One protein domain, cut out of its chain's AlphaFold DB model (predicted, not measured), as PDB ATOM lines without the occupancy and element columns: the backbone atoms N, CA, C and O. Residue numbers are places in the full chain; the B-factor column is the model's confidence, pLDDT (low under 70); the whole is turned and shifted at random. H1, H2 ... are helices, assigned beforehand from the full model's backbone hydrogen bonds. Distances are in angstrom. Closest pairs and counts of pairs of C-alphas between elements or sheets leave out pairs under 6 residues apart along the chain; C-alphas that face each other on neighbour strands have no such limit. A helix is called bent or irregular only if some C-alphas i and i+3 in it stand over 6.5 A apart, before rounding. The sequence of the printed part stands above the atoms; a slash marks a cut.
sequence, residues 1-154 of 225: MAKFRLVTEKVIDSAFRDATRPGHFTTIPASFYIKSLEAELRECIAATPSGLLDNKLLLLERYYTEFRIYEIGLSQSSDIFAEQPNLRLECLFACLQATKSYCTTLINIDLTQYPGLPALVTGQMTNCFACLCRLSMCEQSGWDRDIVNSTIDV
ATOM      1  N   MET A   1     -16.645 -31.168 -11.530       67.19
ATOM      2  CA  MET A   1     -18.066 -30.848 -11.251       67.19
ATOM      3  C   MET A   1     -18.361 -30.686  -9.761       67.19
ATOM      4  O   MET A   1     -18.716 -29.583  -9.388       67.19
ATOM      5  N   ALA A   2     -18.172 -31.697  -8.898       77.38
ATOM      6  CA  ALA A   2     -18.579 -31.619  -7.479       77.38
ATOM      7  C   ALA A   2     -18.031 -30.401  -6.700       77.38
ATOM      8  O   ALA A   2     -18.761 -29.783  -5.937       77.38
ATOM      9  N   LYS A   3     -16.772 -30.008  -6.941       78.44
ATOM     10  CA  LYS A   3     -16.174 -28.832  -6.288       78.44
ATOM     11  C   LYS A   3     -16.852 -27.504  -6.672       78.44
ATOM     12  O   LYS A   3     -17.104 -26.694  -5.795       78.44
ATOM     13  N   PHE A   4     -17.204 -27.315  -7.950       80.62
ATOM     14  CA  PHE A   4     -17.949 -26.131  -8.413       80.62
ATOM     15  C   PHE A   4     -19.329 -26.051  -7.749       80.62
ATOM     16  O   PHE A   4     -19.729 -24.998  -7.263       80.62
ATOM     17  N   ARG A   5     -20.015 -27.196  -7.639       82.25
ATOM     18  CA  ARG A   5     -21.317 -27.284  -6.965       82.25
ATOM     19  C   ARG A   5     -21.239 -26.917  -5.489       82.25
ATOM     20  O   ARG A   5     -22.103 -26.191  -5.023       82.25
ATOM     21  N   LEU A   6     -20.180 -27.325  -4.791       81.31
ATOM     22  CA  LEU A   6     -19.981 -26.947  -3.390       81.31
ATOM     23  C   LEU A   6     -19.860 -25.424  -3.216       81.31
ATOM     24  O   LEU A   6     -20.434 -24.865  -2.287       81.31
ATOM     25  N   VAL A   7     -19.138 -24.741  -4.111       79.62
ATOM     26  CA  VAL A   7     -19.053 -23.270  -4.086       79.62
ATOM     27  C   VAL A   7     -20.434 -22.663  -4.341       79.62
ATOM     28  O   VAL A   7     -20.855 -21.767  -3.615       79.62
ATOM     29  N   THR A   8     -21.179 -23.192  -5.312       78.00
ATOM     30  CA  THR A   8     -22.558 -22.768  -5.590       78.00
ATOM     31  C   THR A   8     -23.496 -22.958  -4.390       78.00
ATOM     32  O   THR A   8     -24.292 -22.073  -4.087       78.00
ATOM     33  N   GLU A   9     -23.409 -24.085  -3.686       80.81
ATOM     34  CA  GLU A   9     -24.206 -24.367  -2.486       80.81
ATOM     35  C   GLU A   9     -23.879 -23.393  -1.352       80.81
ATOM     36  O   GLU A   9     -24.789 -22.834  -0.743       80.81
ATOM     37  N   LYS A  10     -22.595 -23.083  -1.137       78.88
ATOM     38  CA  LYS A  10     -22.177 -22.074  -0.150       78.88
ATOM     39  C   LYS A  10     -22.776 -20.690  -0.420       78.88
ATOM     40  O   LYS A  10     -23.091 -19.986   0.537       78.88
ATOM     41  N   VAL A  11     -22.924 -20.312  -1.693       74.31
ATOM     42  CA  VAL A  11     -23.584 -19.058  -2.105       74.31
ATOM     43  C   VAL A  11     -25.074 -19.075  -1.760       74.31
ATOM     44  O   VAL A  11     -25.612 -18.085  -1.264       74.31
ATOM     45  N   ILE A  12     -25.755 -20.199  -2.007       67.50
ATOM     46  CA  ILE A  12     -27.178 -20.364  -1.669       67.50
ATOM     47  C   ILE A  12     -27.376 -20.244  -0.154       67.50
ATOM     48  O   ILE A  12     -28.232 -19.483   0.302       67.50
ATOM     49  N   ASP A  13     -26.561 -20.959   0.621       64.56
ATOM     50  CA  ASP A  13     -26.671 -21.018   2.078       64.56
ATOM     51  C   ASP A  13     -26.410 -19.663   2.743       64.56
ATOM     52  O   ASP A  13     -27.064 -19.323   3.734       64.56
ATOM     53  N   SER A  14     -25.485 -18.856   2.216       61.56
ATOM     54  CA  SER A  14     -25.252 -17.504   2.733       61.56
ATOM     55  C   SER A  14     -26.410 -16.562   2.418       61.56
ATOM     56  O   SER A  14     -26.831 -15.813   3.297       61.56
ATOM     57  N   ALA A  15     -26.967 -16.631   1.203       57.78
ATOM     58  CA  ALA A  15     -28.103 -15.800   0.800       57.78
ATOM     59  C   ALA A  15     -29.357 -16.095   1.648       57.78
ATOM     60  O   ALA A  15     -30.071 -15.176   2.048       57.78
ATOM     61  N   PHE A  16     -29.596 -17.365   1.990       43.69
ATOM     62  CA  PHE A  16     -30.707 -17.770   2.863       43.69
ATOM     63  C   PHE A  16     -30.501 -17.388   4.339       43.69
ATOM     64  O   PHE A  16     -31.469 -17.122   5.061       43.69
ATOM     65  N   ARG A  17     -29.245 -17.345   4.804       45.50
ATOM     66  CA  ARG A  17     -28.901 -16.943   6.178       45.50
ATOM     67  C   ARG A  17     -29.124 -15.454   6.443       45.50
ATOM     68  O   ARG A  17     -29.509 -15.123   7.563       45.50
ATOM     69  N   ASP A  18     -28.954 -14.591   5.442       49.59
ATOM     70  CA  ASP A  18     -29.216 -13.149   5.574       49.59
ATOM     71  C   ASP A  18     -30.718 -12.809   5.602       49.59
ATOM     72  O   ASP A  18     -31.130 -11.873   6.284       49.59
ATOM     73  N   ALA A  19     -31.574 -13.601   4.947       40.16
ATOM     74  CA  ALA A  19     -33.017 -13.335   4.887       40.16
ATOM     75  C   ALA A  19     -33.790 -13.675   6.182       40.16
ATOM     76  O   ALA A  19     -34.947 -13.284   6.329       40.16
ATOM     77  N   THR A  20     -33.192 -14.418   7.123       36.75
ATOM     78  CA  THR A  20     -33.916 -15.041   8.252       36.75
ATOM     79  C   THR A  20     -33.532 -14.540   9.648       36.75
ATOM     80  O   THR A  20     -34.107 -15.015  10.630       36.75
ATOM     81  N   ARG A  21     -32.606 -13.579   9.802       40.56
ATOM     82  CA  ARG A  21     -32.182 -13.111  11.140       40.56
ATOM     83  C   ARG A  21     -32.205 -11.584  11.281       40.56
ATOM     84  O   ARG A  21     -31.272 -10.922  10.840       40.56
ATOM     85  N   PRO A  22     -33.203 -11.014  11.981       36.78
ATOM     86  CA  PRO A  22     -33.126  -9.637  12.439       36.78
ATOM     87  C   PRO A  22     -32.213  -9.575  13.672       36.78
ATOM     88  O   PRO A  22     -32.541 -10.103  14.734       36.78
ATOM     89  N   GLY A  23     -31.046  -8.948  13.533       38.16
ATOM     90  CA  GLY A  23     -30.152  -8.671  14.656       38.16
ATOM     91  C   GLY A  23     -28.748  -8.278  14.213       38.16
ATOM     92  O   GLY A  23     -28.141  -8.977  13.409       38.16
ATOM     93  N   HIS A  24     -28.243  -7.170  14.767       40.41
ATOM     94  CA  HIS A  24     -26.887  -6.652  14.580       40.41
ATOM     95  C   HIS A  24     -25.819  -7.725  14.852       40.41
ATOM     96  O   HIS A  24     -25.373  -7.913  15.981       40.41
ATOM     97  N   PHE A  25     -25.360  -8.380  13.795       41.03
ATOM     98  CA  PHE A  25     -24.022  -8.942  13.728       41.03
ATOM     99  C   PHE A  25     -23.282  -8.171  12.648       41.03
ATOM    100  O   PHE A  25     -23.889  -7.712  11.688       41.03
ATOM    101  N   THR A  26     -21.984  -7.968  12.842       45.72
ATOM    102  CA  THR A  26     -21.084  -7.384  11.848       45.72
ATOM    103  C   THR A  26     -21.157  -8.218  10.572       45.72
ATOM    104  O   THR A  26     -20.478  -9.242  10.460       45.72
ATOM    105  N   THR A  27     -22.039  -7.830   9.654       60.84
ATOM    106  CA  THR A  27     -22.211  -8.472   8.357       60.84
ATOM    107  C   THR A  27     -20.872  -8.375   7.645       60.84
ATOM    108  O   THR A  27     -20.326  -7.282   7.487       60.84
ATOM    109  N   ILE A  28     -20.283  -9.522   7.301       67.56
ATOM    110  CA  ILE A  28     -19.046  -9.559   6.519       67.56
ATOM    111  C   ILE A  28     -19.313  -8.737   5.250       67.56
ATOM    112  O   ILE A  28     -20.290  -9.036   4.560       67.56
ATOM    113  N   PRO A  29     -18.500  -7.713   4.927       76.75
ATOM    114  CA  PRO A  29     -18.761  -6.894   3.753       76.75
ATOM    115  C   PRO A  29     -18.804  -7.761   2.493       76.75
ATOM    116  O   PRO A  29     -17.976  -8.664   2.336       76.75
ATOM    117  N   ALA A  30     -19.726  -7.462   1.575       79.06
ATOM    118  CA  ALA A  30     -19.932  -8.250   0.357       79.06
ATOM    119  C   ALA A  30     -18.628  -8.479  -0.426       79.06
ATOM    120  O   ALA A  30     -18.386  -9.578  -0.920       79.06
ATOM    121  N   SER A  31     -17.731  -7.485  -0.455       83.56
ATOM    122  CA  SER A  31     -16.404  -7.599  -1.076       83.56
ATOM    123  C   SER A  31     -15.552  -8.733  -0.513       83.56
ATOM    124  O   SER A  31     -14.866  -9.404  -1.280       83.56
ATOM    125  N   PHE A  32     -15.552  -8.953   0.804       84.38
ATOM    126  CA  PHE A  32     -14.780 -10.041   1.410       84.38
ATOM    127  C   PHE A  32     -15.365 -11.400   1.041       84.38
ATOM    128  O   PHE A  32     -14.617 -12.319   0.707       84.38
ATOM    129  N   TYR A  33     -16.693 -11.510   1.060       84.81
ATOM    130  CA  TYR A  33     -17.383 -12.742   0.708       84.81
ATOM    131  C   TYR A  33     -17.163 -13.117  -0.767       84.81
ATOM    132  O   TYR A  33     -16.711 -14.225  -1.055       84.81
ATOM    133  N   ILE A  34     -17.363 -12.167  -1.688       89.62
ATOM    134  CA  ILE A  34     -17.133 -12.352  -3.131       89.62
ATOM    135  C   ILE A  34     -15.683 -12.774  -3.392       89.62
ATOM    136  O   ILE A  34     -15.453 -13.803  -4.024       89.62
ATOM    137  N   LYS A  35     -14.697 -12.057  -2.834       90.94
ATOM    138  CA  LYS A  35     -13.270 -12.385  -3.016       90.94
ATOM    139  C   LYS A  35     -12.907 -13.778  -2.509       90.94
ATOM    140  O   LYS A  35     -12.062 -14.445  -3.109       90.94
ATOM    141  N   SER A  36     -13.518 -14.216  -1.409       90.38
ATOM    142  CA  SER A  36     -13.320 -15.569  -0.884       90.38
ATOM    143  C   SER A  36     -13.833 -16.619  -1.868       90.38
ATOM    144  O   SER A  36     -13.112 -17.558  -2.195       90.38
ATOM    145  N   LEU A  37     -15.047 -16.442  -2.391       91.81
ATOM    146  CA  LEU A  37     -15.636 -17.367  -3.362       91.81
ATOM    147  C   LEU A  37     -14.878 -17.383  -4.693       91.81
ATOM    148  O   LEU A  37     -14.663 -18.448  -5.265       91.81
ATOM    149  N   GLU A  38     -14.417 -16.226  -5.167       93.31
ATOM    150  CA  GLU A  38     -13.552 -16.121  -6.346       93.31
ATOM    151  C   GLU A  38     -12.236 -16.882  -6.155       93.31
ATOM    152  O   GLU A  38     -11.733 -17.501  -7.094       93.31
ATOM    153  N   ALA A  39     -11.649 -16.831  -4.955       93.12
ATOM    154  CA  ALA A  39     -10.452 -17.599  -4.633       93.12
ATOM    155  C   ALA A  39     -10.727 -19.107  -4.673       93.12
ATOM    156  O   ALA A  39     -10.009 -19.825  -5.370       93.12
ATOM    157  N   GLU A  40     -11.803 -19.567  -4.030       92.19
ATOM    158  CA  GLU A  40     -12.212 -20.977  -4.064       92.19
ATOM    159  C   GLU A  40     -12.487 -21.460  -5.499       92.19
ATOM    160  O   GLU A  40     -12.062 -22.550  -5.896       92.19
ATOM    161  N   LEU A  41     -13.151 -20.639  -6.317       93.06
ATOM    162  CA  LEU A  41     -13.407 -20.952  -7.718       93.06
ATOM    163  C   LEU A  41     -12.102 -21.061  -8.522       93.06
ATOM    164  O   LEU A  41     -11.931 -22.011  -9.291       93.06
ATOM    165  N   ARG A  42     -11.160 -20.127  -8.335       93.94
ATOM    166  CA  ARG A  42      -9.843 -20.169  -8.995       93.94
ATOM    167  C   ARG A  42      -9.057 -21.419  -8.618       93.94
ATOM    168  O   ARG A  42      -8.452 -22.034  -9.492       93.94
ATOM    169  N   GLU A  43      -9.103 -21.831  -7.355       93.69
ATOM    170  CA  GLU A  43      -8.492 -23.084  -6.902       93.69
ATOM    171  C   GLU A  43      -9.149 -24.309  -7.552       93.69
ATOM    172  O   GLU A  43      -8.452 -25.230  -7.986       93.69
ATOM    173  N   CYS A  44     -10.478 -24.314  -7.695       90.62
ATOM    174  CA  CYS A  44     -11.196 -25.378  -8.401       90.62
ATOM    175  C   CYS A  44     -10.773 -25.483  -9.872       90.62
ATOM    176  O   CYS A  44     -10.572 -26.592 -10.379       90.62
ATOM    177  N   ILE A  45     -10.609 -24.344 -10.547       90.38
ATOM    178  CA  ILE A  45     -10.131 -24.283 -11.934       90.38
ATOM    179  C   ILE A  45      -8.687 -24.787 -12.019       90.38
ATOM    180  O   ILE A  45      -8.404 -25.658 -12.836       90.38
ATOM    181  N   ALA A  46      -7.791 -24.314 -11.148       90.81
ATOM    182  CA  ALA A  46      -6.383 -24.720 -11.135       90.81
ATOM    183  C   ALA A  46      -6.191 -26.217 -10.836       90.81
ATOM    184  O   ALA A  46      -5.274 -26.845 -11.358       90.81
ATOM    185  N   ALA A  47      -7.075 -26.806 -10.026       90.75
ATOM    186  CA  ALA A  47      -7.072 -28.236  -9.729       90.75
ATOM    187  C   ALA A  47      -7.705 -29.102 -10.837       90.75
ATOM    188  O   ALA A  47      -7.708 -30.330 -10.717       90.75
ATOM    189  N   THR A  48      -8.289 -28.500 -11.878       89.12
ATOM    190  CA  THR A  48      -8.911 -29.240 -12.981       89.12
ATOM    191  C   THR A  48      -7.837 -29.676 -13.985       89.12
ATOM    192  O   THR A  48      -7.075 -28.834 -14.459       89.12
ATOM    193  N   PRO A  49      -7.760 -30.972 -14.347       90.19
ATOM    194  CA  PRO A  49      -6.828 -31.446 -15.368       90.19
ATOM    195  C   PRO A  49      -7.012 -30.698 -16.693       90.19
ATOM    196  O   PRO A  49      -8.145 -30.509 -17.134       90.19
ATOM    197  N   SER A  50      -5.913 -30.333 -17.361       83.69
ATOM    198  CA  SER A  50      -5.950 -29.529 -18.593       83.69
ATOM    199  C   SER A  50      -6.826 -30.141 -19.692       83.69
ATOM    200  O   SER A  50      -7.578 -29.422 -20.339       83.69
ATOM    201  N   GLY A  51      -6.822 -31.471 -19.832       82.75
ATOM    202  CA  GLY A  51      -7.669 -32.189 -20.795       82.75
ATOM    203  C   GLY A  51      -9.180 -32.124 -20.523       82.75
ATOM    204  O   GLY A  51      -9.962 -32.571 -21.355       82.75
ATOM    205  N   LEU A  52      -9.609 -31.590 -19.374       85.56
ATOM    206  CA  LEU A  52     -11.019 -31.411 -19.009       85.56
ATOM    207  C   LEU A  52     -11.460 -29.943 -19.013       85.56
ATOM    208  O   LEU A  52     -12.645 -29.682 -18.804       85.56
ATOM    209  N   LEU A  53     -10.552 -28.991 -19.247       83.38
ATOM    210  CA  LEU A  53     -10.887 -27.564 -19.236       83.38
ATOM    211  C   LEU A  53     -11.818 -27.175 -20.392       83.38
ATOM    212  O   LEU A  53     -12.680 -26.325 -20.205       83.38
ATOM    213  N   ASP A  54     -11.708 -27.864 -21.529       87.44
ATOM    214  CA  ASP A  54     -12.568 -27.647 -22.701       87.44
ATOM    215  C   ASP A  54     -13.855 -28.492 -22.665       87.44
ATOM    216  O   ASP A  54     -14.660 -28.484 -23.601       87.44
ATOM    217  N   ASN A  55     -14.081 -29.251 -21.586       91.25
ATOM    218  CA  ASN A  55     -15.306 -30.021 -21.432       91.25
ATOM    219  C   ASN A  55     -16.497 -29.070 -21.234       91.25
ATOM    220  O   ASN A  55     -16.597 -28.387 -20.217       91.25
ATOM    221  N   LYS A  56     -17.441 -29.075 -22.183       91.94
ATOM    222  CA  LYS A  56     -18.593 -28.157 -22.186       91.94
ATOM    223  C   LYS A  56     -19.445 -28.245 -20.919       91.94
ATOM    224  O   LYS A  56     -19.886 -27.214 -20.432       91.94
ATOM    225  N   LEU A  57     -19.641 -29.435 -20.348       90.75
ATOM    226  CA  LEU A  57     -20.395 -29.579 -19.096       90.75
ATOM    227  C   LEU A  57     -19.648 -28.961 -17.912       90.75
ATOM    228  O   LEU A  57     -20.258 -28.318 -17.063       90.75
ATOM    229  N   LEU A  58     -18.325 -29.123 -17.857       91.44
ATOM    230  CA  LEU A  58     -17.500 -28.495 -16.827       91.44
ATOM    231  C   LEU A  58     -17.489 -26.970 -16.976       91.44
ATOM    232  O   LEU A  58     -17.592 -26.270 -15.971       91.44
ATOM    233  N   LEU A  59     -17.423 -26.464 -18.210       93.94
ATOM    234  CA  LEU A  59     -17.548 -25.040 -18.512       93.94
ATOM    235  C   LEU A  59     -18.910 -24.485 -18.082       93.94
ATOM    236  O   LEU A  59     -18.949 -23.451 -17.426       93.94
ATOM    237  N   LEU A  60     -20.011 -25.183 -18.375       94.06
ATOM    238  CA  LEU A  60     -21.346 -24.785 -17.917       94.06
ATOM    239  C   LEU A  60     -21.421 -24.692 -16.392       94.06
ATOM    240  O   LEU A  60     -21.875 -23.679 -15.872       94.06
ATOM    241  N   GLU A  61     -20.916 -25.695 -15.671       92.56
ATOM    242  CA  GLU A  61     -20.889 -25.672 -14.201       92.56
ATOM    243  C   GLU A  61     -20.033 -24.517 -13.669       92.56
ATOM    244  O   GLU A  61     -20.438 -23.828 -12.737       92.56
ATOM    245  N   ARG A  62     -18.876 -24.256 -14.287       94.12
ATOM    246  CA  ARG A  62     -18.019 -23.119 -13.936       94.12
ATOM    247  C   ARG A  62     -18.747 -21.790 -14.130       94.12
ATOM    248  O   ARG A  62     -18.788 -20.994 -13.197       94.12
ATOM    249  N   TYR A  63     -19.298 -21.545 -15.319       96.06
ATOM    250  CA  TYR A  63     -19.994 -20.293 -15.620       96.06
ATOM    251  C   TYR A  63     -21.242 -20.126 -14.762       96.06
ATOM    252  O   TYR A  63     -21.547 -19.013 -14.347       96.06
ATOM    253  N   TYR A  64     -21.931 -21.220 -14.432       94.31
ATOM    254  CA  TYR A  64     -23.034 -21.179 -13.485       94.31
ATOM    255  C   TYR A  64     -22.555 -20.789 -12.081       94.31
ATOM    256  O   TYR A  64     -23.165 -19.928 -11.460       94.31
ATOM    257  N   THR A  65     -21.446 -21.347 -11.582       94.44
ATOM    258  CA  THR A  65     -20.865 -20.926 -10.296       94.44
ATOM    259  C   THR A  65     -20.456 -19.452 -10.310       94.44
ATOM    260  O   THR A  65     -20.799 -18.736  -9.375       94.44
ATOM    261  N   GLU A  66     -19.786 -18.974 -11.366       95.25
ATOM    262  CA  GLU A  66     -19.457 -17.548 -11.541       95.25
ATOM    263  C   GLU A  66     -20.726 -16.684 -11.485       95.25
ATOM    264  O   GLU A  66     -20.796 -15.733 -10.710       95.25
ATOM    265  N   PHE A  67     -21.764 -17.069 -12.231       94.81
ATOM    266  CA  PHE A  67     -23.076 -16.425 -12.193       94.81
ATOM    267  C   PHE A  67     -23.629 -16.344 -10.761       94.81
ATOM    268  O   PHE A  67     -24.017 -15.263 -10.321       94.81
ATOM    269  N   ARG A  68     -23.619 -17.448 -10.002       91.88
ATOM    270  CA  ARG A  68     -24.150 -17.468  -8.631       91.88
ATOM    271  C   ARG A  68     -23.382 -16.545  -7.693       91.88
ATOM    272  O   ARG A  68     -24.016 -15.836  -6.920       91.88
ATOM    273  N   ILE A  69     -22.053 -16.497  -7.788       92.88
ATOM    274  CA  ILE A  69     -21.221 -15.600  -6.966       92.88
ATOM    275  C   ILE A  69     -21.639 -14.136  -7.164       92.88
ATOM    276  O   ILE A  69     -21.785 -13.400  -6.188       92.88
ATOM    277  N   TYR A  70     -21.859 -13.722  -8.412       94.69
ATOM    278  CA  TYR A  70     -22.150 -12.325  -8.746       94.69
ATOM    279  C   TYR A  70     -23.643 -11.967  -8.748       94.69
ATOM    280  O   TYR A  70     -23.990 -10.785  -8.825       94.69
ATOM    281  N   GLU A  71     -24.538 -12.948  -8.592       91.00
ATOM    282  CA  GLU A  71     -25.990 -12.741  -8.500       91.00
ATOM    283  C   GLU A  71     -26.372 -11.771  -7.367       91.00
ATOM    284  O   GLU A  71     -27.366 -11.052  -7.473       91.00
ATOM    285  N   ILE A  72     -25.544 -11.676  -6.322       88.06
ATOM    286  CA  ILE A  72     -25.703 -10.718  -5.219       88.06
ATOM    287  C   ILE A  72     -25.839  -9.259  -5.693       88.06
ATOM    288  O   ILE A  72     -26.532  -8.477  -5.042       88.06
ATOM    289  N   GLY A  73     -25.275  -8.889  -6.852       88.69
ATOM    290  CA  GLY A  73     -25.438  -7.552  -7.441       88.69
ATOM    291  C   GLY A  73     -26.897  -7.184  -7.765       88.69
ATOM    292  O   GLY A  73     -27.258  -6.004  -7.744       88.69
ATOM    293  N   LEU A  74     -27.753  -8.187  -7.995       86.81
ATOM    294  CA  LEU A  74     -29.194  -8.037  -8.243       86.81
ATOM    295  C   LEU A  74     -30.030  -7.919  -6.958       86.81
ATOM    296  O   LEU A  74     -31.263  -7.903  -7.032       86.81
ATOM    297  N   SER A  75     -29.397  -7.891  -5.781       84.19
ATOM    298  CA  SER A  75     -30.101  -7.655  -4.521       84.19
ATOM    299  C   SER A  75     -30.677  -6.239  -4.476       84.19
ATOM    300  O   SER A  75     -30.023  -5.273  -4.867       84.19
ATOM    301  N   GLN A  76     -31.907  -6.121  -3.973       73.88
ATOM    302  CA  GLN A  76     -32.573  -4.836  -3.732       73.88
ATOM    303  C   GLN A  76     -32.204  -4.224  -2.372       73.88
ATOM    304  O   GLN A  76     -32.611  -3.103  -2.076       73.88
ATOM    305  N   SER A  77     -31.444  -4.941  -1.535       76.88
ATOM    306  CA  SER A  77     -31.002  -4.418  -0.243       76.88
ATOM    307  C   SER A  77     -29.945  -3.331  -0.445       76.88
ATOM    308  O   SER A  77     -28.850  -3.595  -0.949       76.88
ATOM    309  N   SER A  78     -30.277  -2.106  -0.036       63.88
ATOM    310  CA  SER A  78     -29.398  -0.933  -0.110       63.88
ATOM    311  C   SER A  78     -28.123  -1.080   0.719       63.88
ATOM    312  O   SER A  78     -27.102  -0.480   0.386       63.88
ATOM    313  N   ASP A  79     -28.167  -1.893   1.772       73.00
ATOM    314  CA  ASP A  79     -27.133  -1.918   2.806       73.00
ATOM    315  C   ASP A  79     -25.927  -2.779   2.406       73.00
ATOM    316  O   ASP A  79     -24.809  -2.521   2.845       73.00
ATOM    317  N   ILE A  80     -26.120  -3.754   1.506       77.19
ATOM    318  CA  ILE A  80     -25.072  -4.700   1.073       77.19
ATOM    319  C   ILE A  80     -23.903  -3.979   0.387       77.19
ATOM    320  O   ILE A  80     -22.743  -4.354   0.565       77.19
ATOM    321  N   PHE A  81     -24.207  -2.943  -0.399       79.00
ATOM    322  CA  PHE A  81     -23.233  -2.202  -1.205       79.00
ATOM    323  C   PHE A  81     -23.151  -0.715  -0.841       79.00
ATOM    324  O   PHE A  81     -22.555   0.051  -1.597       79.00
ATOM    325  N   ALA A  82     -23.725  -0.297   0.294       72.44
ATOM    326  CA  ALA A  82     -23.822   1.113   0.685       72.44
ATOM    327  C   ALA A  82     -22.463   1.839   0.664       72.44
ATOM    328  O   ALA A  82     -22.369   2.980   0.218       72.44
ATOM    329  N   GLU A  83     -21.394   1.158   1.080       75.94
ATOM    330  CA  GLU A  83     -20.033   1.710   1.112       75.94
ATOM    331  C   GLU A  83     -19.247   1.495  -0.198       75.94
ATOM    332  O   GLU A  83     -18.153   2.035  -0.360       75.94
ATOM    333  N   GLN A  84     -19.763   0.686  -1.134       78.50
ATOM    334  CA  GLN A  84     -19.050   0.232  -2.340       78.50
ATOM    335  C   GLN A  84     -19.990   0.130  -3.565       78.50
ATOM    336  O   GLN A  84     -20.185  -0.960  -4.106       78.50
ATOM    337  N   PRO A  85     -20.558   1.244  -4.069       74.25
ATOM    338  CA  PRO A  85     -21.507   1.214  -5.190       74.25
ATOM    339  C   PRO A  85     -20.895   0.666  -6.491       74.25
ATOM    340  O   PRO A  85     -21.577  -0.017  -7.257       74.25
ATOM    341  N   ASN A  86     -19.597   0.897  -6.715       87.06
ATOM    342  CA  ASN A  86     -18.877   0.358  -7.873       87.06
ATOM    343  C   ASN A  86     -18.816  -1.175  -7.847       87.06
ATOM    344  O   ASN A  86     -18.962  -1.800  -8.891       87.06
ATOM    345  N   LEU A  87     -18.700  -1.782  -6.659       88.31
ATOM    346  CA  LEU A  87     -18.690  -3.238  -6.518       88.31
ATOM    347  C   LEU A  87     -20.016  -3.850  -6.983       88.31
ATOM    348  O   LEU A  87     -20.014  -4.901  -7.617       88.31
ATOM    349  N   ARG A  88     -21.152  -3.196  -6.704       88.94
ATOM    350  CA  ARG A  88     -22.455  -3.673  -7.189       88.94
ATOM    351  C   ARG A  88     -22.482  -3.703  -8.714       88.94
ATOM    352  O   ARG A  88     -22.917  -4.692  -9.294       88.94
ATOM    353  N   LEU A  89     -21.992  -2.639  -9.354       91.50
ATOM    354  CA  LEU A  89     -21.923  -2.555 -10.814       91.50
ATOM    355  C   LEU A  89     -20.981  -3.622 -11.397       91.50
ATOM    356  O   LEU A  89     -21.356  -4.310 -12.342       91.50
ATOM    357  N   GLU A  90     -19.804  -3.818 -10.795       93.19
ATOM    358  CA  GLU A  90     -18.866  -4.892 -11.155       93.19
ATOM    359  C   GLU A  90     -19.529  -6.274 -11.068       93.19
ATOM    360  O   GLU A  90     -19.398  -7.075 -11.995       93.19
ATOM    361  N   CYS A  91     -20.312  -6.530 -10.013       93.12
ATOM    362  CA  CYS A  91     -21.080  -7.768  -9.875       93.12
ATOM    363  C   CYS A  91     -22.116  -7.921 -10.994       93.12
ATOM    364  O   CYS A  91     -22.197  -8.988 -11.592       93.12
ATOM    365  N   LEU A  92     -22.886  -6.880 -11.326       94.00
ATOM    366  CA  LEU A  92     -23.862  -6.958 -12.422       94.00
ATOM    367  C   LEU A  92     -23.192  -7.293 -13.762       94.00
ATOM    368  O   LEU A  92     -23.657  -8.183 -14.479       94.00
ATOM    369  N   PHE A  93     -22.068  -6.641 -14.076       95.38
ATOM    370  CA  PHE A  93     -21.302  -6.933 -15.289       95.38
ATOM    371  C   PHE A  93     -20.761  -8.361 -15.294       95.38
ATOM    372  O   PHE A  93     -20.923  -9.072 -16.287       95.38
ATOM    373  N   ALA A  94     -20.144  -8.802 -14.200       96.31
ATOM    374  CA  ALA A  94     -19.591 -10.148 -14.100       96.31
ATOM    375  C   ALA A  94     -20.692 -11.222 -14.188       96.31
ATOM    376  O   ALA A  94     -20.534 -12.217 -14.896       96.31
ATOM    377  N   CYS A  95     -21.847 -10.975 -13.568       95.88
ATOM    378  CA  CYS A  95     -23.039 -11.816 -13.647       95.88
ATOM    379  C   CYS A  95     -23.554 -11.946 -15.093       95.88
ATOM    380  O   CYS A  95     -23.821 -13.054 -15.573       95.88
ATOM    381  N   LEU A  96     -23.615 -10.833 -15.831       96.81
ATOM    382  CA  LEU A  96     -24.002 -10.813 -17.243       96.81
ATOM    383  C   LEU A  96     -22.999 -11.572 -18.130       96.81
ATOM    384  O   LEU A  96     -23.411 -12.359 -18.984       96.81
ATOM    385  N   GLN A  97     -21.691 -11.388 -17.923       97.75
ATOM    386  CA  GLN A  97     -20.652 -12.088 -18.695       97.75
ATOM    387  C   GLN A  97     -20.643 -13.598 -18.433       97.75
ATOM    388  O   GLN A  97     -20.527 -14.390 -19.375       97.75
ATOM    389  N   ALA A  98     -20.814 -14.011 -17.175       97.44
ATOM    390  CA  ALA A  98     -20.938 -15.418 -16.808       97.44
ATOM    391  C   ALA A  98     -22.175 -16.045 -17.467       97.44
ATOM    392  O   ALA A  98     -22.080 -17.092 -18.111       97.44
ATOM    393  N   THR A  99     -23.314 -15.350 -17.416       95.69
ATOM    394  CA  THR A  99     -24.561 -15.802 -18.048       95.69
ATOM    395  C   THR A  99     -24.427 -15.905 -19.567       95.69
ATOM    396  O   THR A  99     -24.819 -16.911 -20.157       95.69
ATOM    397  N   LYS A 100     -23.787 -14.927 -20.216       96.31
ATOM    398  CA  LYS A 100     -23.473 -14.991 -21.651       96.31
ATOM    399  C   LYS A 100     -22.617 -16.205 -21.995       96.31
ATOM    400  O   LYS A 100     -22.899 -16.901 -22.974       96.31
ATOM    401  N   SER A 101     -21.569 -16.449 -21.213       97.25
ATOM    402  CA  SER A 101     -20.645 -17.565 -21.429       97.25
ATOM    403  C   SER A 101     -21.354 -18.907 -21.251       97.25
ATOM    404  O   SER A 101     -21.178 -19.807 -22.075       97.25
ATOM    405  N   TYR A 102     -22.239 -19.009 -20.256       96.25
ATOM    406  CA  TYR A 102     -23.126 -20.154 -20.062       96.25
ATOM    407  C   TYR A 102     -24.030 -20.383 -21.283       96.25
ATOM    408  O   TYR A 102     -23.987 -21.454 -21.890       96.25
ATOM    409  N   CYS A 103     -24.791 -19.366 -21.702       94.81
ATOM    410  CA  CYS A 103     -25.699 -19.430 -22.852       94.81
ATOM    411  C   CYS A 103     -24.973 -19.843 -24.138       94.81
ATOM    412  O   CYS A 103     -25.406 -20.762 -24.833       94.81
ATOM    413  N   THR A 104     -23.835 -19.206 -24.419       95.50
ATOM    414  CA  THR A 104     -23.006 -19.486 -25.600       95.50
ATOM    415  C   THR A 104     -22.461 -20.910 -25.568       95.50
ATOM    416  O   THR A 104     -22.458 -21.602 -26.583       95.50
ATOM    417  N   THR A 105     -22.021 -21.390 -24.404       95.75
ATOM    418  CA  THR A 105     -21.525 -22.765 -24.257       95.75
ATOM    419  C   THR A 105     -22.645 -23.775 -24.476       95.75
ATOM    420  O   THR A 105     -22.439 -24.760 -25.186       95.75
ATOM    421  N   LEU A 106     -23.838 -23.510 -23.934       93.88
ATOM    422  CA  LEU A 106     -24.995 -24.397 -24.021       93.88
ATOM    423  C   LEU A 106     -25.449 -24.604 -25.470       93.88
ATOM    424  O   LEU A 106     -25.580 -25.746 -25.904       93.88
ATOM    425  N   ILE A 107     -25.626 -23.530 -26.250       93.81
ATOM    426  CA  ILE A 107     -26.031 -23.649 -27.666       93.81
ATOM    427  C   ILE A 107     -24.948 -24.283 -28.544       93.81
ATOM    428  O   ILE A 107     -25.253 -24.822 -29.605       93.81
ATOM    429  N   ASN A 108     -23.690 -24.276 -28.101       94.12
ATOM    430  CA  ASN A 108     -22.594 -24.921 -28.813       94.12
ATOM    431  C   ASN A 108     -22.468 -26.419 -28.504       94.12
ATOM    432  O   ASN A 108     -21.644 -27.082 -29.134       94.12
ATOM    433  N   ILE A 109     -23.237 -26.993 -27.571       92.69
ATOM    434  CA  ILE A 109     -23.247 -28.447 -27.326       92.69
ATOM    435  C   ILE A 109     -23.775 -29.189 -28.562       92.69
ATOM    436  O   ILE A 109     -24.680 -28.715 -29.248       92.69
ATOM    437  N   ASP A 110     -23.177 -30.337 -28.881       90.31
ATOM    438  CA  ASP A 110     -23.612 -31.160 -30.010       90.31
ATOM    439  C   ASP A 110     -24.989 -31.780 -29.731       90.31
ATOM    440  O   ASP A 110     -25.245 -32.206 -28.605       90.31
ATOM    441  N   LEU A 111     -25.868 -31.846 -30.737       87.88
ATOM    442  CA  LEU A 111     -27.229 -32.379 -30.588       87.88
ATOM    443  C   LEU A 111     -27.249 -33.808 -30.031       87.88
ATOM    444  O   LEU A 111     -28.108 -34.131 -29.214       87.88
ATOM    445  N   THR A 112     -26.268 -34.639 -30.388       85.81
ATOM    446  CA  THR A 112     -26.154 -36.024 -29.899       85.81
ATOM    447  C   THR A 112     -25.909 -36.115 -28.392       85.81
ATOM    448  O   THR A 112     -26.172 -37.147 -27.781       85.81
ATOM    449  N   GLN A 113     -25.440 -35.033 -27.766       86.50
ATOM    450  CA  GLN A 113     -25.159 -34.973 -26.332       86.50
ATOM    451  C   GLN A 113     -26.358 -34.475 -25.516       86.50
ATOM    452  O   GLN A 113     -26.334 -34.587 -24.290       86.50
ATOM    453  N   TYR A 114     -27.409 -33.954 -26.162       84.69
ATOM    454  CA  TYR A 114     -28.591 -33.414 -25.479       84.69
ATOM    455  C   TYR A 114     -29.320 -34.439 -24.598       84.69
ATOM    456  O   TYR A 114     -29.657 -34.080 -23.469       84.69
ATOM    457  N   PRO A 115     -29.514 -35.703 -25.025       83.25
ATOM    458  CA  PRO A 115     -30.111 -36.728 -24.165       83.25
ATOM    459  C   PRO A 115     -29.284 -37.060 -22.922       83.25
ATOM    460  O   PRO A 115     -29.835 -37.480 -21.911       83.25
ATOM    461  N   GLY A 116     -27.966 -36.850 -22.978       82.06
ATOM    462  CA  GLY A 116     -27.061 -37.056 -21.849       82.06
ATOM    463  C   GLY A 116     -26.876 -35.822 -20.967       82.06
ATOM    464  O   GLY A 116     -26.060 -35.864 -20.041       82.06
ATOM    465  N   LEU A 117     -27.566 -34.707 -21.248       83.75
ATOM    466  CA  LEU A 117     -27.424 -33.504 -20.436       83.75
ATOM    467  C   LEU A 117     -27.963 -33.756 -19.028       83.75
ATOM    468  O   LEU A 117     -29.107 -34.184 -18.872       83.75
ATOM    469  N   PRO A 118     -27.182 -33.434 -17.981       82.38
ATOM    470  CA  PRO A 118     -27.676 -33.539 -16.625       82.38
ATOM    471  C   PRO A 118     -28.928 -32.687 -16.440       82.38
ATOM    472  O   PRO A 118     -28.957 -31.516 -16.819       82.38
ATOM    473  N   ALA A 119     -29.909 -33.255 -15.747       74.31
ATOM    474  CA  ALA A 119     -31.070 -32.562 -15.207       74.31
ATOM    475  C   ALA A 119     -30.720 -31.157 -14.659       74.31
ATOM    476  O   ALA A 119     -31.327 -30.147 -15.017       74.31
ATOM    477  N   LEU A 120     -29.641 -31.083 -13.879       79.81
ATOM    478  CA  LEU A 120     -29.141 -29.843 -13.298       79.81
ATOM    479  C   LEU A 120     -28.873 -28.733 -14.332       79.81
ATOM    480  O   LEU A 120     -29.238 -27.593 -14.077       79.81
ATOM    481  N   VAL A 121     -28.307 -29.043 -15.503       83.62
ATOM    482  CA  VAL A 121     -28.021 -28.050 -16.561       83.62
ATOM    483  C   VAL A 121     -29.309 -27.380 -17.052       83.62
ATOM    484  O   VAL A 121     -29.330 -26.194 -17.386       83.62
ATOM    485  N   THR A 122     -30.422 -28.112 -17.051       75.69
ATOM    486  CA  THR A 122     -31.723 -27.537 -17.403       75.69
ATOM    487  C   THR A 122     -32.229 -26.578 -16.331       75.69
ATOM    488  O   THR A 122     -32.657 -25.482 -16.677       75.69
ATOM    489  N   GLY A 123     -32.133 -26.936 -15.048       79.75
ATOM    490  CA  GLY A 123     -32.501 -26.022 -13.958       79.75
ATOM    491  C   GLY A 123     -31.587 -24.790 -13.881       79.75
ATOM    492  O   GLY A 123     -32.034 -23.675 -13.613       79.75
ATOM    493  N   GLN A 124     -30.296 -24.954 -14.180       87.00
ATOM    494  CA  GLN A 124     -29.338 -23.849 -14.282       87.00
ATOM    495  C   GLN A 124     -29.737 -22.853 -15.381       87.00
ATOM    496  O   GLN A 124     -29.707 -21.646 -15.149       87.00
ATOM    497  N   MET A 125     -30.201 -23.343 -16.535       83.38
ATOM    498  CA  MET A 125     -30.677 -22.508 -17.645       83.38
ATOM    499  C   MET A 125     -31.846 -21.601 -17.243       83.38
ATOM    500  O   MET A 125     -31.863 -20.426 -17.605       83.38
ATOM    501  N   THR A 126     -32.798 -22.124 -16.472       81.88
ATOM    502  CA  THR A 126     -33.934 -21.358 -15.940       81.88
ATOM    503  C   THR A 126     -33.456 -20.187 -15.092       81.88
ATOM    504  O   THR A 126     -33.837 -19.046 -15.341       81.88
ATOM    505  N   ASN A 127     -32.539 -20.448 -14.159       85.12
ATOM    506  CA  ASN A 127     -31.955 -19.414 -13.304       85.12
ATOM    507  C   ASN A 127     -31.198 -18.350 -14.113       85.12
ATOM    508  O   ASN A 127     -31.363 -17.156 -13.869       85.12
ATOM    509  N   CYS A 128     -30.413 -18.766 -15.111       87.81
ATOM    510  CA  CYS A 128     -29.722 -17.848 -16.015       87.81
ATOM    511  C   CYS A 128     -30.702 -16.951 -16.786       87.81
ATOM    512  O   CYS A 128     -30.463 -15.753 -16.922       87.81
ATOM    513  N   PHE A 129     -31.833 -17.486 -17.250       84.00
ATOM    514  CA  PHE A 129     -32.845 -16.671 -17.924       84.00
ATOM    515  C   PHE A 129     -33.550 -15.700 -16.968       84.00
ATOM    516  O   PHE A 129     -33.713 -14.526 -17.296       84.00
ATOM    517  N   ALA A 130     -33.887 -16.145 -15.752       82.94
ATOM    518  CA  ALA A 130     -34.431 -15.269 -14.711       82.94
ATOM    519  C   ALA A 130     -33.489 -14.097 -14.426       82.94
ATOM    520  O   ALA A 130     -33.916 -12.948 -14.304       82.94
ATOM    521  N   CYS A 131     -32.192 -14.396 -14.355       86.38
ATOM    522  CA  CYS A 131     -31.147 -13.406 -14.189       86.38
ATOM    523  C   CYS A 131     -31.126 -12.401 -15.342       86.38
ATOM    524  O   CYS A 131     -31.132 -11.207 -15.073       86.38
ATOM    525  N   LEU A 132     -31.179 -12.846 -16.603       88.50
ATOM    526  CA  LEU A 132     -31.233 -11.939 -17.759       88.50
ATOM    527  C   LEU A 132     -32.447 -11.008 -17.702       88.50
ATOM    528  O   LEU A 132     -32.303  -9.813 -17.945       88.50
ATOM    529  N   CYS A 133     -33.621 -11.514 -17.316       84.81
ATOM    530  CA  CYS A 133     -34.801 -10.673 -17.105       84.81
ATOM    531  C   CYS A 133     -34.550  -9.631 -16.006       84.81
ATOM    532  O   CYS A 133     -34.805  -8.444 -16.207       84.81
ATOM    533  N   ARG A 134     -34.009 -10.053 -14.856       86.44
ATOM    534  CA  ARG A 134     -33.696  -9.156 -13.731       86.44
ATOM    535  C   ARG A 134     -32.635  -8.116 -14.094       86.44
ATOM    536  O   ARG A 134     -32.792  -6.963 -13.716       86.44
ATOM    537  N   LEU A 135     -31.599  -8.495 -14.840       89.69
ATOM    538  CA  LEU A 135     -30.559  -7.594 -15.344       89.69
ATOM    539  C   LEU A 135     -31.149  -6.556 -16.305       89.69
ATOM    540  O   LEU A 135     -30.834  -5.376 -16.181       89.69
ATOM    541  N   SER A 136     -32.046  -6.958 -17.207       86.94
ATOM    542  CA  SER A 136     -32.723  -6.043 -18.141       86.94
ATOM    543  C   SER A 136     -33.672  -5.050 -17.466       86.94
ATOM    544  O   SER A 136     -33.941  -3.993 -18.031       86.94
ATOM    545  N   MET A 137     -34.196  -5.391 -16.286       84.38
ATOM    546  CA  MET A 137     -35.103  -4.549 -15.494       84.38
ATOM    547  C   MET A 137     -34.397  -3.862 -14.314       84.38
ATOM    548  O   MET A 137     -35.052  -3.230 -13.489       84.38
ATOM    549  N   CYS A 138     -33.078  -4.020 -14.177       85.94
ATOM    550  CA  CYS A 138     -32.351  -3.513 -13.022       85.94
ATOM    551  C   CYS A 138     -32.221  -1.989 -13.089       85.94
ATOM    552  O   CYS A 138     -31.501  -1.448 -13.924       85.94
ATOM    553  N   GLU A 139     -32.859  -1.298 -12.149       81.38
ATOM    554  CA  GLU A 139     -32.739   0.147 -11.976       81.38
ATOM    555  C   GLU A 139     -31.543   0.458 -11.061       81.38
ATOM    556  O   GLU A 139     -31.661   0.586  -9.840       81.38
ATOM    557  N   GLN A 140     -30.342   0.525 -11.638       82.69
ATOM    558  CA  GLN A 140     -29.128   0.960 -10.944       82.69
ATOM    559  C   GLN A 140     -28.449   2.081 -11.734       82.69
ATOM    560  O   GLN A 140     -28.330   2.012 -12.950       82.69
ATOM    561  N   SER A 141     -27.947   3.107 -11.040       85.25
ATOM    562  CA  SER A 141     -27.163   4.165 -11.688       85.25
ATOM    563  C   SER A 141     -25.926   3.584 -12.388       85.25
ATOM    564  O   SER A 141     -25.163   2.834 -11.778       85.25
ATOM    565  N   GLY A 142     -25.739   3.924 -13.666       86.31
ATOM    566  CA  GLY A 142     -24.664   3.377 -14.501       86.31
ATOM    567  C   GLY A 142     -24.951   1.989 -15.086       86.31
ATOM    568  O   GLY A 142     -24.071   1.421 -15.727       86.31
ATOM    569  N   TRP A 143     -26.158   1.455 -14.880       90.50
ATOM    570  CA  TRP A 143     -26.654   0.247 -15.526       90.50
ATOM    571  C   TRP A 143     -27.900   0.575 -16.343       90.50
ATOM    572  O   TRP A 143     -28.810   1.250 -15.865       90.50
ATOM    573  N   ASP A 144     -27.957   0.071 -17.567       88.12
ATOM    574  CA  ASP A 144     -29.127   0.171 -18.420       88.12
ATOM    575  C   ASP A 144     -29.372  -1.149 -19.154       88.12
ATOM    576  O   ASP A 144     -28.545  -2.068 -19.182       88.12
ATOM    577  N   ARG A 145     -30.562  -1.250 -19.743       85.75
ATOM    578  CA  ARG A 145     -30.969  -2.417 -20.524       85.75
ATOM    579  C   ARG A 145     -30.129  -2.589 -21.795       85.75
ATOM    580  O   ARG A 145     -29.969  -3.716 -22.267       85.75
ATOM    581  N   ASP A 146     -29.583  -1.510 -22.345       89.06
ATOM    582  CA  ASP A 146     -28.806  -1.546 -23.583       89.06
ATOM    583  C   ASP A 146     -27.469  -2.269 -23.388       89.06
ATOM    584  O   ASP A 146     -27.012  -2.978 -24.290       89.06
ATOM    585  N   ILE A 147     -26.886  -2.218 -22.187       93.00
ATOM    586  CA  ILE A 147     -25.740  -3.053 -21.800       93.00
ATOM    587  C   ILE A 147     -26.076  -4.545 -21.937       93.00
ATOM    588  O   ILE A 147     -25.278  -5.311 -22.481       93.00
ATOM    589  N   VAL A 148     -27.260  -4.973 -21.486       91.62
ATOM    590  CA  VAL A 148     -27.687  -6.379 -21.596       91.62
ATOM    591  C   VAL A 148     -27.870  -6.762 -23.062       91.62
ATOM    592  O   VAL A 148     -27.258  -7.731 -23.518       91.62
ATOM    593  N   ASN A 149     -28.633  -5.962 -23.811       89.75
ATOM    594  CA  ASN A 149     -28.941  -6.214 -25.221       89.75
ATOM    595  C   ASN A 149     -27.688  -6.218 -26.116       89.75
ATOM    596  O   ASN A 149     -27.595  -7.010 -27.049       89.75
ATOM    597  N   SER A 150     -26.708  -5.353 -25.836       93.38
ATOM    598  CA  SER A 150     -25.440  -5.306 -26.579       93.38
ATOM    599  C   SER A 150     -24.489  -6.450 -26.214       93.38
ATOM    600  O   SER A 150     -23.630  -6.829 -27.012       93.38
ATOM    601  N   THR A 151     -24.641  -7.029 -25.022       95.12
ATOM    602  CA  THR A 151     -23.785  -8.122 -24.554       95.12
ATOM    603  C   THR A 151     -24.266  -9.479 -25.051       95.12
ATOM    604  O   THR A 151     -23.435 -10.304 -25.456       95.12
ATOM    605  N   ILE A 152     -25.578  -9.721 -25.021       93.81
ATOM    606  CA  ILE A 152     -26.200 -10.977 -25.440       93.81
ATOM    607  C   ILE A 152     -27.537 -10.726 -26.146       93.81
ATOM    608  O   ILE A 152     -28.453 -10.121 -25.595       93.81
ATOM    609  N   ASP A 153     -27.669 -11.286 -27.349       92.81
ATOM    610  CA  ASP A 153     -28.955 -11.398 -28.032       92.81
ATOM    611  C   ASP A 153     -29.729 -12.593 -27.450       92.81
ATOM    612  O   ASP A 153     -29.562 -13.750 -27.849       92.81
ATOM    613  N   VAL A 154     -30.535 -12.310 -26.428       88.94
ATOM    614  CA  VAL A 154     -31.327 -13.323 -25.718       88.94
ATOM    615  C   VAL A 154     -32.412 -13.912 -26.623       88.94
ATOM    616  O   VAL A 154     -32.678 -15.113 -26.557       88.94
TER     617      VAL A 154
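AT A GLANCE: This is residues 1 to 154 of the 225 residues of an uncharacterized protein of Penicillium sp. 'occitanis' (UniProt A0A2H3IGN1). Five long helices make an up-and-down bundle, with H3 in its middle: H1 and H2 pack side by side on one side of H3, H4 packs on another, and H6 crosses H3 and H4 at a slant. Short H7 packs on H4 and H6 away from H1 and H2, short H5 lies beyond one end of the bundle, and residues 19 to 26 stick out at the other. The printed part has 154 residues, with seven named helices, H1 to H7 in chain order, and no named strand; the class is all helix. It is compact, with a radius of gyration of the C-alphas of 16.1 A and spans of 52 by 34 by 25 A.

HOW THE PARTS SIT: Start at H4, residues 85 to 107, the longest helix. It touches the hub, H3, residues 56 to 74, where the closest C-alphas, of Tyr 70 and Cys 91, are 4.8 A apart; this helical hairpin has a shallow tilt of 27 degrees, opposite ways. With residues 4 to 11 alone, H1, residues 2 to 18, touches H3, closest at the C-alphas of Thr 8 and Thr 65, 5.3 A. H2, residues 30 to 46, touches H3 with residues 34 to 41 alone, closest at the C-alphas of Ile 34 and Ile 69, 6.5 A. H6, residues 119 to 136, touches H4 at a steep tilt of 45 degrees, opposite ways, closest at the C-alphas of Thr 99 and Cys 128, 5.9 A. H7, residues 145 to 151, touches H4, closest at the C-alphas of Leu 96 and Val 148, 7.2 A. H5, residues 111 to 116, touches no helix. Every O i to N i+4 pair is within hydrogen-bond range in H1, H2, H4, H6 and H7; in H3 12 of 15 are, and in H5 0 of 2, beside 2 of 3 O i to N i+3 pairs.

IN THESE COORDINATES: Find C-alpha 85 at (-21.507, 1.214, -5.190); from there H4 runs 33.8 A to C-alpha 107 at (-26.031, -23.649, -27.666). H1 begins at C-alpha 2, (-18.579, -31.619, -7.479), and is 25.0 A long; H2 is 24.2 A, H3 26.7 A and H6 26.7 A. H3 has a kink of 33 degrees near residue 68. H3 is only just irregular, with C-alphas 69 and 72 6.9 A apart; H5 is irregular, with C-alphas 112 and 115 7.0 A apart. H7 ends at C-alpha 151, (-23.785, -8.122, -24.554).

THE WHOLE: Look for the two farthest C-alphas at His 24 and Thr 112, 53.3 A apart. The printed part has no cut, and the link from H1 to H2 is long. The mean pLDDT of the printed part is 83.1; residue 1, residues 12 to 28 and residue 78 are under 70.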